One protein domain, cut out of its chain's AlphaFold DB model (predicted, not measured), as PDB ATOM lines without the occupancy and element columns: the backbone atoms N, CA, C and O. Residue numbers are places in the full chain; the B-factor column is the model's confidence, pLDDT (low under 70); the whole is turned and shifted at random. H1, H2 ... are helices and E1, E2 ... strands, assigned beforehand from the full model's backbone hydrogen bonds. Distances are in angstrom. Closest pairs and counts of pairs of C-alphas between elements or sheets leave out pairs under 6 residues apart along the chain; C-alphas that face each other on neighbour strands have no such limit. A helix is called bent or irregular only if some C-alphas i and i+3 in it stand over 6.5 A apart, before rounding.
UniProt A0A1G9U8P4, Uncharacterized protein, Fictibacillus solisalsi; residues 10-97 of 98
ATOM      1  N   ILE A  10     144.515 160.346 153.676       96.38
ATOM      2  CA  ILE A  10     143.572 160.439 152.558       96.38
ATOM      3  C   ILE A  10     142.729 161.696 152.728       96.38
ATOM      4  O   ILE A  10     142.099 161.889 153.769       96.38
ATOM      5  N   SER A  11     142.691 162.528 151.702       96.38
ATOM      6  CA  SER A  11     141.841 163.710 151.627       96.38
ATOM      7  C   SER A  11     140.442 163.308 151.168       96.38
ATOM      8  O   SER A  11     140.267 162.495 150.255       96.38
ATOM      9  N   LEU A  12     139.432 163.855 151.835       95.31
ATOM     10  CA  LEU A  12     138.031 163.556 151.595       95.31
ATOM     11  C   LEU A  12     137.331 164.748 150.961       95.31
ATOM     12  O   LEU A  12     137.385 165.858 151.476       95.31
ATOM     13  N   LEU A  13     136.584 164.490 149.895       94.19
ATOM     14  CA  LEU A  13     135.697 165.464 149.276       94.19
ATOM     15  C   LEU A  13     134.261 165.234 149.735       94.19
ATOM     16  O   LEU A  13     133.790 164.098 149.792       94.19
ATOM     17  N   HIS A  14     133.539 166.319 150.002       92.69
ATOM     18  CA  HIS A  14     132.108 166.275 150.287       92.69
ATOM     19  C   HIS A  14     131.350 166.917 149.125       92.69
ATOM     20  O   HIS A  14     131.512 168.104 148.852       92.69
ATOM     21  N   LYS A  15     130.521 166.137 148.427       88.19
ATOM     22  CA  LYS A  15     129.730 166.609 147.281       88.19
ATOM     23  C   LYS A  15     128.353 165.958 147.310       88.19
ATOM     24  O   LYS A  15     128.247 164.757 147.530       88.19
ATOM     25  N   ALA A  16     127.297 166.748 147.102       88.50
ATOM     26  CA  ALA A  16     125.909 166.266 147.044       88.50
ATOM     27  C   ALA A  16     125.502 165.361 148.235       88.50
ATOM     28  O   ALA A  16     124.851 164.335 148.056       88.50
ATOM     29  N   GLY A  17     125.935 165.711 149.454       87.12
ATOM     30  CA  GLY A  17     125.631 164.948 150.674       87.12
ATOM     31  C   GLY A  17     126.388 163.623 150.827       87.12
ATOM     32  O   GLY A  17     126.105 162.866 151.751       87.12
ATOM     33  N   LYS A  18     127.355 163.334 149.949       88.75
ATOM     34  CA  LYS A  18     128.180 162.121 149.974       88.75
ATOM     35  C   LYS A  18     129.652 162.461 150.204       88.75
ATOM     36  O   LYS A  18     130.110 163.557 149.878       88.75
ATOM     37  N   THR A  19     130.373 161.506 150.785       93.25
ATOM     38  CA  THR A  19     131.822 161.581 151.020       93.25
ATOM     39  C   THR A  19     132.548 160.764 149.961       93.25
ATOM     40  O   THR A  19     132.168 159.625 149.698       93.25
ATOM     41  N   TYR A  20     133.603 161.329 149.388       94.75
ATOM     42  CA  TYR A  20     134.413 160.729 148.335       94.75
ATOM     43  C   TYR A  20     135.897 160.826 148.676       94.75
ATOM     44  O   TYR A  20     136.305 161.672 149.472       94.75
ATOM     45  N   VAL A  21     136.707 159.978 148.049       95.31
ATOM     46  CA  VAL A  21     138.166 160.137 148.030       95.31
ATOM     47  C   VAL A  21     138.507 161.300 147.099       95.31
ATOM     48  O   VAL A  21     137.914 161.413 146.023       95.31
ATOM     49  N   HIS A  22     139.439 162.167 147.494       94.00
ATOM     50  CA  HIS A  22     139.991 163.165 146.584       94.00
ATOM     51  C   HIS A  22     140.687 162.472 145.396       94.00
ATOM     52  O   HIS A  22     141.414 161.508 145.633       94.00
ATOM     53  N   PRO A  23     140.517 162.925 144.138       91.94
ATOM     54  CA  PRO A  23     141.128 162.281 142.972       91.94
ATOM     55  C   PRO A  23     142.635 162.033 143.114       91.94
ATOM     56  O   PRO A  23     143.103 160.948 142.783       91.94
ATOM     57  N   ASP A  24     143.370 162.987 143.688       93.94
ATOM     58  CA  ASP A  24     144.820 162.870 143.924       93.94
ATOM     59  C   ASP A  24     145.205 161.706 144.856       93.94
ATOM     60  O   ASP A  24     146.280 161.128 144.715       93.94
ATOM     61  N   ASP A  25     144.318 161.328 145.779       95.38
ATOM     62  CA  ASP A  25     144.545 160.242 146.738       95.38
ATOM     63  C   ASP A  25     143.944 158.903 146.266       95.38
ATOM     64  O   ASP A  25     144.191 157.856 146.873       95.38
ATOM     65  N   LEU A  26     143.180 158.897 145.166       94.75
ATOM     66  CA  LEU A  26     142.561 157.689 144.615       94.75
ATOM     67  C   LEU A  26     143.584 156.588 144.268       94.75
ATOM     68  O   LEU A  26     143.330 155.439 144.639       94.75
ATOM     69  N   PRO A  27     144.747 156.872 143.639       94.44
ATOM     70  CA  PRO A  27     145.744 155.840 143.344       94.44
ATOM     71  C   PRO A  27     146.264 155.129 144.598       94.44
ATOM     72  O   PRO A  27     146.435 153.911 144.601       94.44
ATOM     73  N   VAL A  28     146.468 155.869 145.693       94.31
ATOM     74  CA  VAL A  28     146.918 155.300 146.972       94.31
ATOM     75  C   VAL A  28     145.851 154.378 147.556       94.31
ATOM     76  O   VAL A  28     146.170 153.281 148.020       94.31
ATOM     77  N   VAL A  29     144.580 154.784 147.494       95.75
ATOM     78  CA  VAL A  29     143.456 153.951 147.945       95.75
ATOM     79  C   VAL A  29     143.332 152.683 147.100       95.75
ATOM     80  O   VAL A  29     143.187 151.598 147.662       95.75
ATOM     81  N   LEU A  30     143.428 152.792 145.773       95.69
ATOM     82  CA  LEU A  30     143.369 151.639 144.869       95.69
ATOM     83  C   LEU A  30     144.521 150.661 145.115       95.69
ATOM     84  O   LEU A  30     144.274 149.460 145.187       95.69
ATOM     85  N   ASN A  31     145.743 151.153 145.321       94.44
ATOM     86  CA  ASN A  31     146.892 150.306 145.647       94.44
ATOM     87  C   ASN A  31     146.697 149.566 146.975       94.44
ATOM     88  O   ASN A  31     146.914 148.359 147.041       94.44
ATOM     89  N   LEU A  32     146.222 150.257 148.019       93.88
ATOM     90  CA  LEU A  32     145.927 149.625 149.308       93.88
ATOM     91  C   LEU A  32     144.874 148.520 149.160       93.88
ATOM     92  O   LEU A  32     145.031 147.433 149.713       93.88
ATOM     93  N   LEU A  33     143.810 148.786 148.403       96.38
ATOM     94  CA  LEU A  33     142.738 147.823 148.159       96.38
ATOM     95  C   LEU A  33     143.187 146.651 147.281       96.38
ATOM     96  O   LEU A  33     142.742 145.524 147.494       96.38
ATOM     97  N   HIS A  34     144.083 146.894 146.327       94.75
ATOM     98  CA  HIS A  34     144.693 145.846 145.521       94.75
ATOM     99  C   HIS A  34     145.528 144.902 146.391       94.75
ATOM    100  O   HIS A  34     145.240 143.709 146.410       94.75
ATOM    101  N   SER A  35     146.442 145.430 147.211       92.56
ATOM    102  CA  SER A  35     147.222 144.615 148.153       92.56
ATOM    103  C   SER A  35     146.338 143.892 149.175       92.56
ATOM    104  O   SER A  35     146.591 142.740 149.517       92.56
ATOM    105  N   ALA A  36     145.262 144.531 149.646       93.12
ATOM    106  CA  ALA A  36     144.284 143.881 150.519       93.12
ATOM    107  C   ALA A  36     143.562 142.717 149.820       93.12
ATOM    108  O   ALA A  36     143.241 141.719 150.466       93.12
ATOM    109  N   SER A  37     143.311 142.838 148.513       94.44
ATOM    110  CA  SER A  37     142.718 141.774 147.704       94.44
ATOM    111  C   SER A  37     143.681 140.610 147.499       94.44
ATOM    112  O   SER A  37     143.265 139.463 147.630       94.44
ATOM    113  N   GLU A  38     144.959 140.883 147.231       92.94
ATOM    114  CA  GLU A  38     146.000 139.850 147.137       92.94
ATOM    115  C   GLU A  38     146.185 139.105 148.468       92.94
ATOM    116  O   GLU A  38     146.399 137.896 148.487       92.94
ATOM    117  N   ALA A  39     146.025 139.807 149.595       90.56
ATOM    118  CA  ALA A  39     146.055 139.231 150.938       90.56
ATOM    119  C   ALA A  39     144.741 138.538 151.361       90.56
ATOM    120  O   ALA A  39     144.622 138.100 152.506       90.56
ATOM    121  N   GLY A  40     143.726 138.483 150.489       91.88
ATOM    122  CA  GLY A  40     142.428 137.861 150.775       91.88
ATOM    123  C   GLY A  40     141.561 138.601 151.803       91.88
ATOM    124  O   GLY A  40     140.578 138.047 152.282       91.88
ATOM    125  N   SER A  41     141.907 139.842 152.159       92.19
ATOM    126  CA  SER A  41     141.139 140.686 153.095       92.19
ATOM    127  C   SER A  41     140.078 141.540 152.387       92.19
ATOM    128  O   SER A  41     139.117 142.006 153.005       92.19
ATOM    129  N   ALA A  42     140.231 141.731 151.078       95.00
ATOM    130  CA  ALA A  42     139.254 142.361 150.205       95.00
ATOM    131  C   ALA A  42     138.980 141.475 148.982       95.00
ATOM    132  O   ALA A  42     139.737 140.560 148.669       95.00
ATOM    133  N   ILE A  43     137.889 141.758 148.286       94.62
ATOM    134  CA  ILE A  43     137.514 141.117 147.032       94.62
ATOM    135  C   ILE A  43     137.401 142.217 145.985       94.62
ATOM    136  O   ILE A  43     136.601 143.146 146.139       94.62
ATOM    137  N   LYS A  44     138.202 142.103 144.925       94.06
ATOM    138  CA  LYS A  44     138.058 142.892 143.703       94.06
ATOM    139  C   LYS A  44     136.919 142.306 142.863       94.06
ATOM    140  O   LYS A  44     136.939 141.121 142.544       94.06
ATOM    141  N   ILE A  45     135.941 143.129 142.506       91.25
ATOM    142  CA  ILE A  45     134.820 142.761 141.639       91.25
ATOM    143  C   ILE A  45     134.790 143.719 140.460       91.25
ATOM    144  O   ILE A  45     134.808 144.935 140.639       91.25
ATOM    145  N   GLU A  46     134.710 143.169 139.257       87.31
ATOM    146  CA  GLU A  46     134.479 143.946 138.046       87.31
ATOM    147  C   GLU A  46     133.015 143.742 137.638       87.31
ATOM    148  O   GLU A  46     132.614 142.647 137.247       87.31
ATOM    149  N   TYR A  47     132.192 144.772 137.862       77.00
ATOM    150  CA  TYR A  47     130.772 144.785 137.508       77.00
ATOM    151  C   TYR A  47     130.613 145.502 136.177       77.00
ATOM    152  O   TYR A  47     130.959 146.677 136.089       77.00
ATOM    153  N   PHE A  48     130.020 144.850 135.177       70.50
ATOM    154  CA  PHE A  48     129.939 145.408 133.821       70.50
ATOM    155  C   PHE A  48     131.338 145.761 133.261       70.50
ATOM    156  O   PHE A  48     132.354 145.693 133.958       70.50
ATOM    157  N   ASP A  49     131.423 146.128 131.986       75.75
ATOM    158  CA  ASP A  49     132.734 146.369 131.365       75.75
ATOM    159  C   ASP A  49     133.468 147.589 131.954       75.75
ATOM    160  O   ASP A  49     134.693 147.649 131.871       75.75
ATOM    161  N   ASP A  50     132.769 148.484 132.670       89.62
ATOM    162  CA  ASP A  50     133.295 149.793 133.077       89.62
ATOM    163  C   ASP A  50     133.380 150.044 134.593       89.62
ATOM    164  O   ASP A  50     133.952 151.060 134.987       89.62
ATOM    165  N   ILE A  51     132.863 149.179 135.479       93.50
ATOM    166  CA  ILE A  51     132.881 149.447 136.934       93.50
ATOM    167  C   ILE A  51     133.832 148.500 137.663       93.50
ATOM    168  O   ILE A  51     133.724 147.276 137.592       93.50
ATOM    169  N   LEU A  52     134.738 149.089 138.441       94.19
ATOM    170  CA  LEU A  52     135.591 148.389 139.393       94.19
ATOM    171  C   LEU A  52     135.084 148.647 140.812       94.19
ATOM    172  O   LEU A  52     134.943 149.796 141.223       94.19
ATOM    173  N   ALA A  53     134.853 147.588 141.580       95.00
ATOM    174  CA  ALA A  53     134.462 147.664 142.979       95.00
ATOM    175  C   ALA A  53     135.378 146.818 143.872       95.00
ATOM    176  O   ALA A  53     135.836 145.745 143.491       95.00
ATOM    177  N   TYR A  54     135.595 147.286 145.098       96.00
ATOM    178  CA  TYR A  54     136.258 146.540 146.161       96.00
ATOM    179  C   TYR A  54     135.298 146.349 147.325       96.00
ATOM    180  O   TYR A  54     134.652 147.302 147.771       96.00
ATOM    181  N   ARG A  55     135.221 145.121 147.835       95.06
ATOM    182  CA  ARG A  55     134.405 144.756 148.999       95.06
ATOM    183  C   ARG A  55     135.258 144.068 150.054       95.06
ATOM    184  O   ARG A  55     136.300 143.513 149.728       95.06
ATOM    185  N   THR A  56     134.828 144.071 151.310       93.94
ATOM    186  CA  THR A  56     135.477 143.258 152.352       93.94
ATOM    187  C   THR A  56     135.320 141.770 152.040       93.94
ATOM    188  O   THR A  56     134.241 141.346 151.617       93.94
ATOM    189  N   ALA A  57     136.339 140.958 152.316       89.56
ATOM    190  CA  ALA A  57     136.203 139.506 152.263       89.56
ATOM    191  C   ALA A  57     135.393 139.015 153.482       89.56
ATOM    192  O   ALA A  57     135.908 138.927 154.591       89.56
ATOM    193  N   SER A  58     134.098 138.753 153.294       81.06
ATOM    194  CA  SER A  58     133.189 138.195 154.309       81.06
ATOM    195  C   SER A  58     132.440 137.001 153.719       81.06
ATOM    196  O   SER A  58     132.152 136.989 152.523       81.06
ATOM    197  N   SER A  59     132.117 136.006 154.551       56.84
ATOM    198  CA  SER A  59     131.487 134.740 154.143       56.84
ATOM    199  C   SER A  59     130.004 134.852 153.771       56.84
ATOM    200  O   SER A  59     129.452 133.893 153.240       56.84
ATOM    201  N   ILE A  60     129.352 135.992 154.040       69.62
ATOM    202  CA  ILE A  60     127.909 136.181 153.808       69.62
ATOM    203  C   ILE A  60     127.672 137.251 152.735       69.62
ATOM    204  O   ILE A  60     127.276 136.939 151.617       69.62
ATOM    205  N   VAL A  61     127.939 138.520 153.051       74.38
ATOM    206  CA  VAL A  61     127.836 139.652 152.119       74.38
ATOM    207  C   VAL A  61     128.903 140.667 152.523       74.38
ATOM    208  O   VAL A  61     128.825 141.249 153.599       74.38
ATOM    209  N   GLY A  62     129.919 140.871 151.682       80.75
ATOM    210  CA  GLY A  62     130.967 141.863 151.948       80.75
ATOM    211  C   GLY A  62     130.455 143.301 151.847       80.75
ATOM    212  O   GLY A  62     129.687 143.621 150.937       80.75
ATOM    213  N   GLU A  63     130.892 144.191 152.729       91.81
ATOM    214  CA  GLU A  63     130.594 145.622 152.623       91.81
ATOM    215  C   GLU A  63     131.392 146.237 151.468       91.81
ATOM    216  O   GLU A  63     132.569 145.919 151.283       91.81
ATOM    217  N   THR A  64     130.771 147.111 150.674       93.62
ATOM    218  CA  THR A  64     131.486 147.857 149.629       93.62
ATOM    219  C   THR A  64     132.401 148.893 150.268       93.62
ATOM    220  O   THR A  64     131.976 149.669 151.119       93.62
ATOM    221  N   ILE A  65     133.662 148.915 149.842       96.12
ATOM    222  CA  ILE A  65     134.684 149.843 150.329       96.12
ATOM    223  C   ILE A  65     134.838 151.011 149.353       96.12
ATOM    224  O   ILE A  65     134.843 152.173 149.754       96.12
ATOM    225  N   LEU A  66     134.940 150.703 148.061       96.94
ATOM    226  CA  LEU A  66     135.117 151.668 146.980       96.94
ATOM    227  C   LEU A  66     134.473 151.111 145.710       96.94
ATOM    228  O   LEU A  66     134.606 149.919 145.435       96.94
ATOM    229  N   SER A  67     133.838 151.964 144.911       95.25
ATOM    230  CA  SER A  67     133.540 151.653 143.511       95.25
ATOM    231  C   SER A  67     133.864 152.837 142.614       95.25
ATOM    232  O   SER A  67     133.513 153.971 142.950       95.25
ATOM    233  N   VAL A  68     134.489 152.568 141.471       95.31
ATOM    234  CA  VAL A  68     134.918 153.568 140.494       95.31
ATOM    235  C   VAL A  68     134.472 153.192 139.089       95.31
ATOM    236  O   VAL A  68     134.403 152.011 138.744       95.31
ATOM    237  N   ASN A  69     134.205 154.201 138.268       93.69
ATOM    238  CA  ASN A  69     134.138 154.034 136.825       93.69
ATOM    239  C   ASN A  69     135.577 153.973 136.272       93.69
ATOM    240  O   ASN A  69     136.347 154.910 136.466       93.69
ATOM    241  N   LYS A  70     135.944 152.870 135.611       89.38
ATOM    242  CA  LYS A  70     137.288 152.610 135.063       89.38
ATOM    243  C   LYS A  70     137.662 153.591 133.948       89.38
ATOM    244  O   LYS A  70     138.828 153.941 133.805       89.38
ATOM    245  N   SER A  71     136.674 154.035 133.182       89.38
ATOM    246  CA  SER A  71     136.843 154.879 131.998       89.38
ATOM    247  C   SER A  71     137.002 156.355 132.365       89.38
ATOM    248  O   SER A  71     137.726 157.084 131.693       89.38
ATOM    249  N   THR A  72     136.356 156.803 133.447       91.06
ATOM    250  CA  THR A  72     136.382 158.211 133.887       91.06
ATOM    251  C   THR A  72     137.164 158.451 135.179       91.06
ATOM    252  O   THR A  72     137.357 159.604 135.558       91.06
ATOM    253  N   ASN A  73     137.604 157.395 135.870       88.50
ATOM    254  CA  ASN A  73     138.147 157.442 137.236       88.50
ATOM    255  C   ASN A  73     137.217 158.128 138.255       88.50
ATOM    256  O   ASN A  73     137.656 158.582 139.315       88.50
ATOM    257  N   GLU A  74     135.918 158.202 137.962       90.94
ATOM    258  CA  GLU A  74     134.940 158.778 138.874       90.94
ATOM    259  C   GLU A  74     134.644 157.815 140.026       90.94
ATOM    260  O   GLU A  74     134.293 156.652 139.814       90.94
ATOM    261  N   VAL A  75     134.737 158.309 141.263       94.12
ATOM    262  CA  VAL A  75     134.331 157.559 142.454       94.12
ATOM    263  C   VAL A  75     132.805 157.556 142.549       94.12
ATOM    264  O   VAL A  75     132.184 158.575 142.841       94.12
ATOM    265  N   LEU A  76     132.198 156.388 142.353       93.19
ATOM    266  CA  LEU A  76     130.746 156.191 142.420       93.19
ATOM    267  C   LEU A  76     130.270 155.978 143.866       93.19
ATOM    268  O   LEU A  76     129.179 156.410 144.249       93.19
ATOM    269  N   PHE A  77     131.104 155.333 144.683       94.12
ATOM    270  CA  PHE A  77     130.850 155.081 146.098       94.12
ATOM    271  C   PHE A  77     132.166 155.006 146.867       94.12
ATOM    272  O   PHE A  77     133.147 154.441 146.378       94.12
ATOM    273  N   PHE A  78     132.154 155.510 148.098       96.31
ATOM    274  CA  PHE A  78     133.263 155.370 149.026       96.31
ATOM    275  C   PHE A  78     132.765 155.157 150.461       96.31
ATOM    276  O   PHE A  78     131.981 155.948 150.983       96.31
ATOM    277  N   GLY A  79     133.239 154.083 151.095       96.00
ATOM    278  CA  GLY A  79     132.954 153.713 152.478       96.00
ATOM    279  C   GLY A  79     134.145 154.025 153.389       96.00
ATOM    280  O   GLY A  79     134.930 153.116 153.670       96.00
ATOM    281  N   PRO A  80     134.306 155.267 153.891       94.62
ATOM    282  CA  PRO A  80     135.472 155.654 154.690       94.62
ATOM    283  C   PRO A  80     135.618 154.801 155.954       94.62
ATOM    284  O   PRO A  80     136.702 154.330 156.271       94.62
ATOM    285  N   TYR A  81     134.527 154.522 156.666       93.75
ATOM    286  CA  TYR A  81     134.598 153.679 157.861       93.75
ATOM    287  C   TYR A  81     135.103 152.260 157.548       93.75
ATOM    288  O   TYR A  81     135.986 151.746 158.234       93.75
ATOM    289  N   VAL A  82     134.609 151.666 156.458       94.81
ATOM    290  CA  VAL A  82     134.993 150.318 156.020       94.81
ATOM    291  C   VAL A  82     136.468 150.282 155.610       94.81
ATOM    292  O   VAL A  82     137.206 149.396 156.043       94.81
ATOM    293  N   LEU A  83     136.938 151.287 154.857       96.06
ATOM    294  CA  LEU A  83     138.351 151.401 154.478       96.06
ATOM    295  C   LEU A  83     139.256 151.532 155.710       96.06
ATOM    296  O   LEU A  83     140.303 150.891 155.773       96.06
ATOM    297  N   LYS A  84     138.865 152.348 156.696       94.75
ATOM    298  CA  LYS A  84     139.643 152.537 157.926       94.75
ATOM    299  C   LYS A  84     139.772 151.236 158.718       94.75
ATOM    300  O   LYS A  84     140.858 150.943 159.213       94.75
ATOM    301  N   ASN A  85     138.697 150.455 158.812       92.81
ATOM    302  CA  ASN A  85     138.716 149.169 159.507       92.81
ATOM    303  C   ASN A  85     139.601 148.147 158.787       92.81
ATOM    304  O   ASN A  85     140.404 147.480 159.437       92.81
ATOM    305  N   LEU A  86     139.519 148.081 157.455       93.75
ATOM    306  CA  LEU A  86     140.400 147.235 156.648       93.75
ATOM    307  C   LEU A  86     141.873 147.645 156.796       93.75
ATOM    308  O   LEU A  86     142.742 146.805 157.005       93.75
ATOM    309  N   ALA A  87     142.178 148.943 156.726       92.75
ATOM    310  CA  ALA A  87     143.539 149.431 156.937       92.75
ATOM    311  C   ALA A  87     144.053 149.046 158.335       92.75
ATOM    312  O   ALA A  87     145.179 148.565 158.472       92.75
ATOM    313  N   HIS A  88     143.204 149.164 159.361       90.81
ATOM    314  CA  HIS A  88     143.548 148.768 160.720       90.81
ATOM    315  C   HIS A  88     143.875 147.272 160.836       90.81
ATOM    316  O   HIS A  88     144.896 146.929 161.435       90.81
ATOM    317  N   SER A  89     143.084 146.382 160.219       89.00
ATOM    318  CA  SER A  89     143.370 144.936 160.224       89.00
ATOM    319  C   SER A  89     144.679 144.587 159.507       89.00
ATOM    320  O   SER A  89     145.322 143.593 159.836       89.00
ATOM    321  N   LEU A  90     145.120 145.437 158.576       88.31
ATOM    322  CA  LEU A  90     146.400 145.323 157.870       88.31
ATOM    323  C   LEU A  90     147.573 146.002 158.606       88.31
ATOM    324  O   LEU A  90     148.680 146.051 158.075       88.31
ATOM    325  N   ASN A  91     147.373 146.486 159.838       90.06
ATOM    326  CA  ASN A  91     148.347 147.274 160.611       90.06
ATOM    327  C   ASN A  91     148.768 148.596 159.939       90.06
ATOM    328  O   ASN A  91     149.854 149.115 160.208       90.06
ATOM    329  N   ILE A  92     147.901 149.163 159.101       91.06
ATOM    330  CA  ILE A  92     148.085 150.464 158.460       91.06
ATOM    331  C   ILE A  92     147.322 151.511 159.275       91.06
ATOM    332  O   ILE A  92     146.122 151.391 159.524       91.06
ATOM    333  N   GLN A  93     148.017 152.563 159.700       92.69
ATOM    334  CA  GLN A  93     147.386 153.713 160.328       92.69
ATOM    335  C   GLN A  93     146.833 154.632 159.242       92.69
ATOM    336  O   GLN A  93     147.579 155.155 158.420       92.69
ATOM    337  N   LEU A  94     145.521 154.842 159.249       93.81
ATOM    338  CA  LEU A  94     144.839 155.649 158.247       93.81
ATOM    339  C   LEU A  94     144.175 156.861 158.904       93.81
ATOM    340  O   LEU A  94     143.411 156.721 159.867       93.81
ATOM    341  N   SER A  95     144.462 158.050 158.377       94.44
ATOM    342  CA  SER A  95     143.826 159.310 158.777       94.44
ATOM    343  C   SER A  95     143.172 160.015 157.600       94.44
ATOM    344  O   SER A  95     143.674 159.995 156.478       94.44
ATOM    345  N   TYR A  96     142.050 160.670 157.892       95.25
ATOM    346  CA  TYR A  96     141.302 161.456 156.924       95.25
ATOM    347  C   TYR A  96     141.569 162.942 157.113       95.25
ATOM    348  O   TYR A  96     141.490 163.443 158.237       95.25
ATOM    349  N   LYS A  97     141.846 163.636 156.013       93.06
ATOM    350  CA  LYS A  97     141.864 165.098 155.931       93.06
ATOM    351  C   LYS A  97     140.590 165.552 155.223       93.06
ATOM    352  O   LYS A  97     140.106 164.848 154.342       93.06
TER     353      LYS A  97
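This is residues 10 to 97 of the 98 residues of an uncharacterized protein of Fictibacillus solisalsi (UniProt A0A1G9U8P4). A four-stranded sheet, E3 E4 E5 E6, has H1 and H2 over one face; past its E6 edge a small second sheet, E2 E1 E7, adjoins it, with H2 packed between E7 and E5. The printed part has 88 residues, with named elements in the order E1 E2 H1 E3 E4 E5 E6 H2 E7: two helices and seven strands, class mixed. The larger sheet is antiparallel, the smaller mixed. The whole is compact, with a radius of gyration of the C-alphas of 12.3 A and spans of 32 by 32 by 21 A.

Find C-alpha 10 at (143.572, 160.439, 152.558); E1 runs from there to residue 15. E2, 18 to 21, precedes H1, 23 to 38, 23.3 A long and irregular: C-alphas 24 and 27 are 7.1 A apart. Next come E3, 42 to 47, E4, 51 to 56, 16.8 A, E5, 64 to 69, E6, 75 to 78, and H2, 80 to 89. E7, 93 to 97, ends at C-alpha 97 (141.864, 165.098, 155.931).

Look first at the meander E3 E4 E5 E6, each strand the antiparallel neighbour of the one before: N 43 and O 55 are 2.8 A apart, N 54 and O 66 2.8 A, N 67 and O 77 3.0 A. H1 and H2 lie on the same face, two layers, at heights over the sheet of 9.6 A and 9.7 A. The closest C-alphas of H2 and E5 are Val 82 and Ile 65, 5.7 A; of H2 and E7, Lys 84 and Leu 94, 6.1 A. E1 is parallel to E7, N 10 to O 95 2.9 A, and forms a hairpin with E2, N 13 to O 20 2.9 A. In H2 every O i to N i+4 pair is within hydrogen-bond range, in H1 10 of 12.

C-alphas 16 and 39 are the farthest apart, 33.9 A. The printed part has no cut and no long link; residues 59 to 60 are under pLDDT 70.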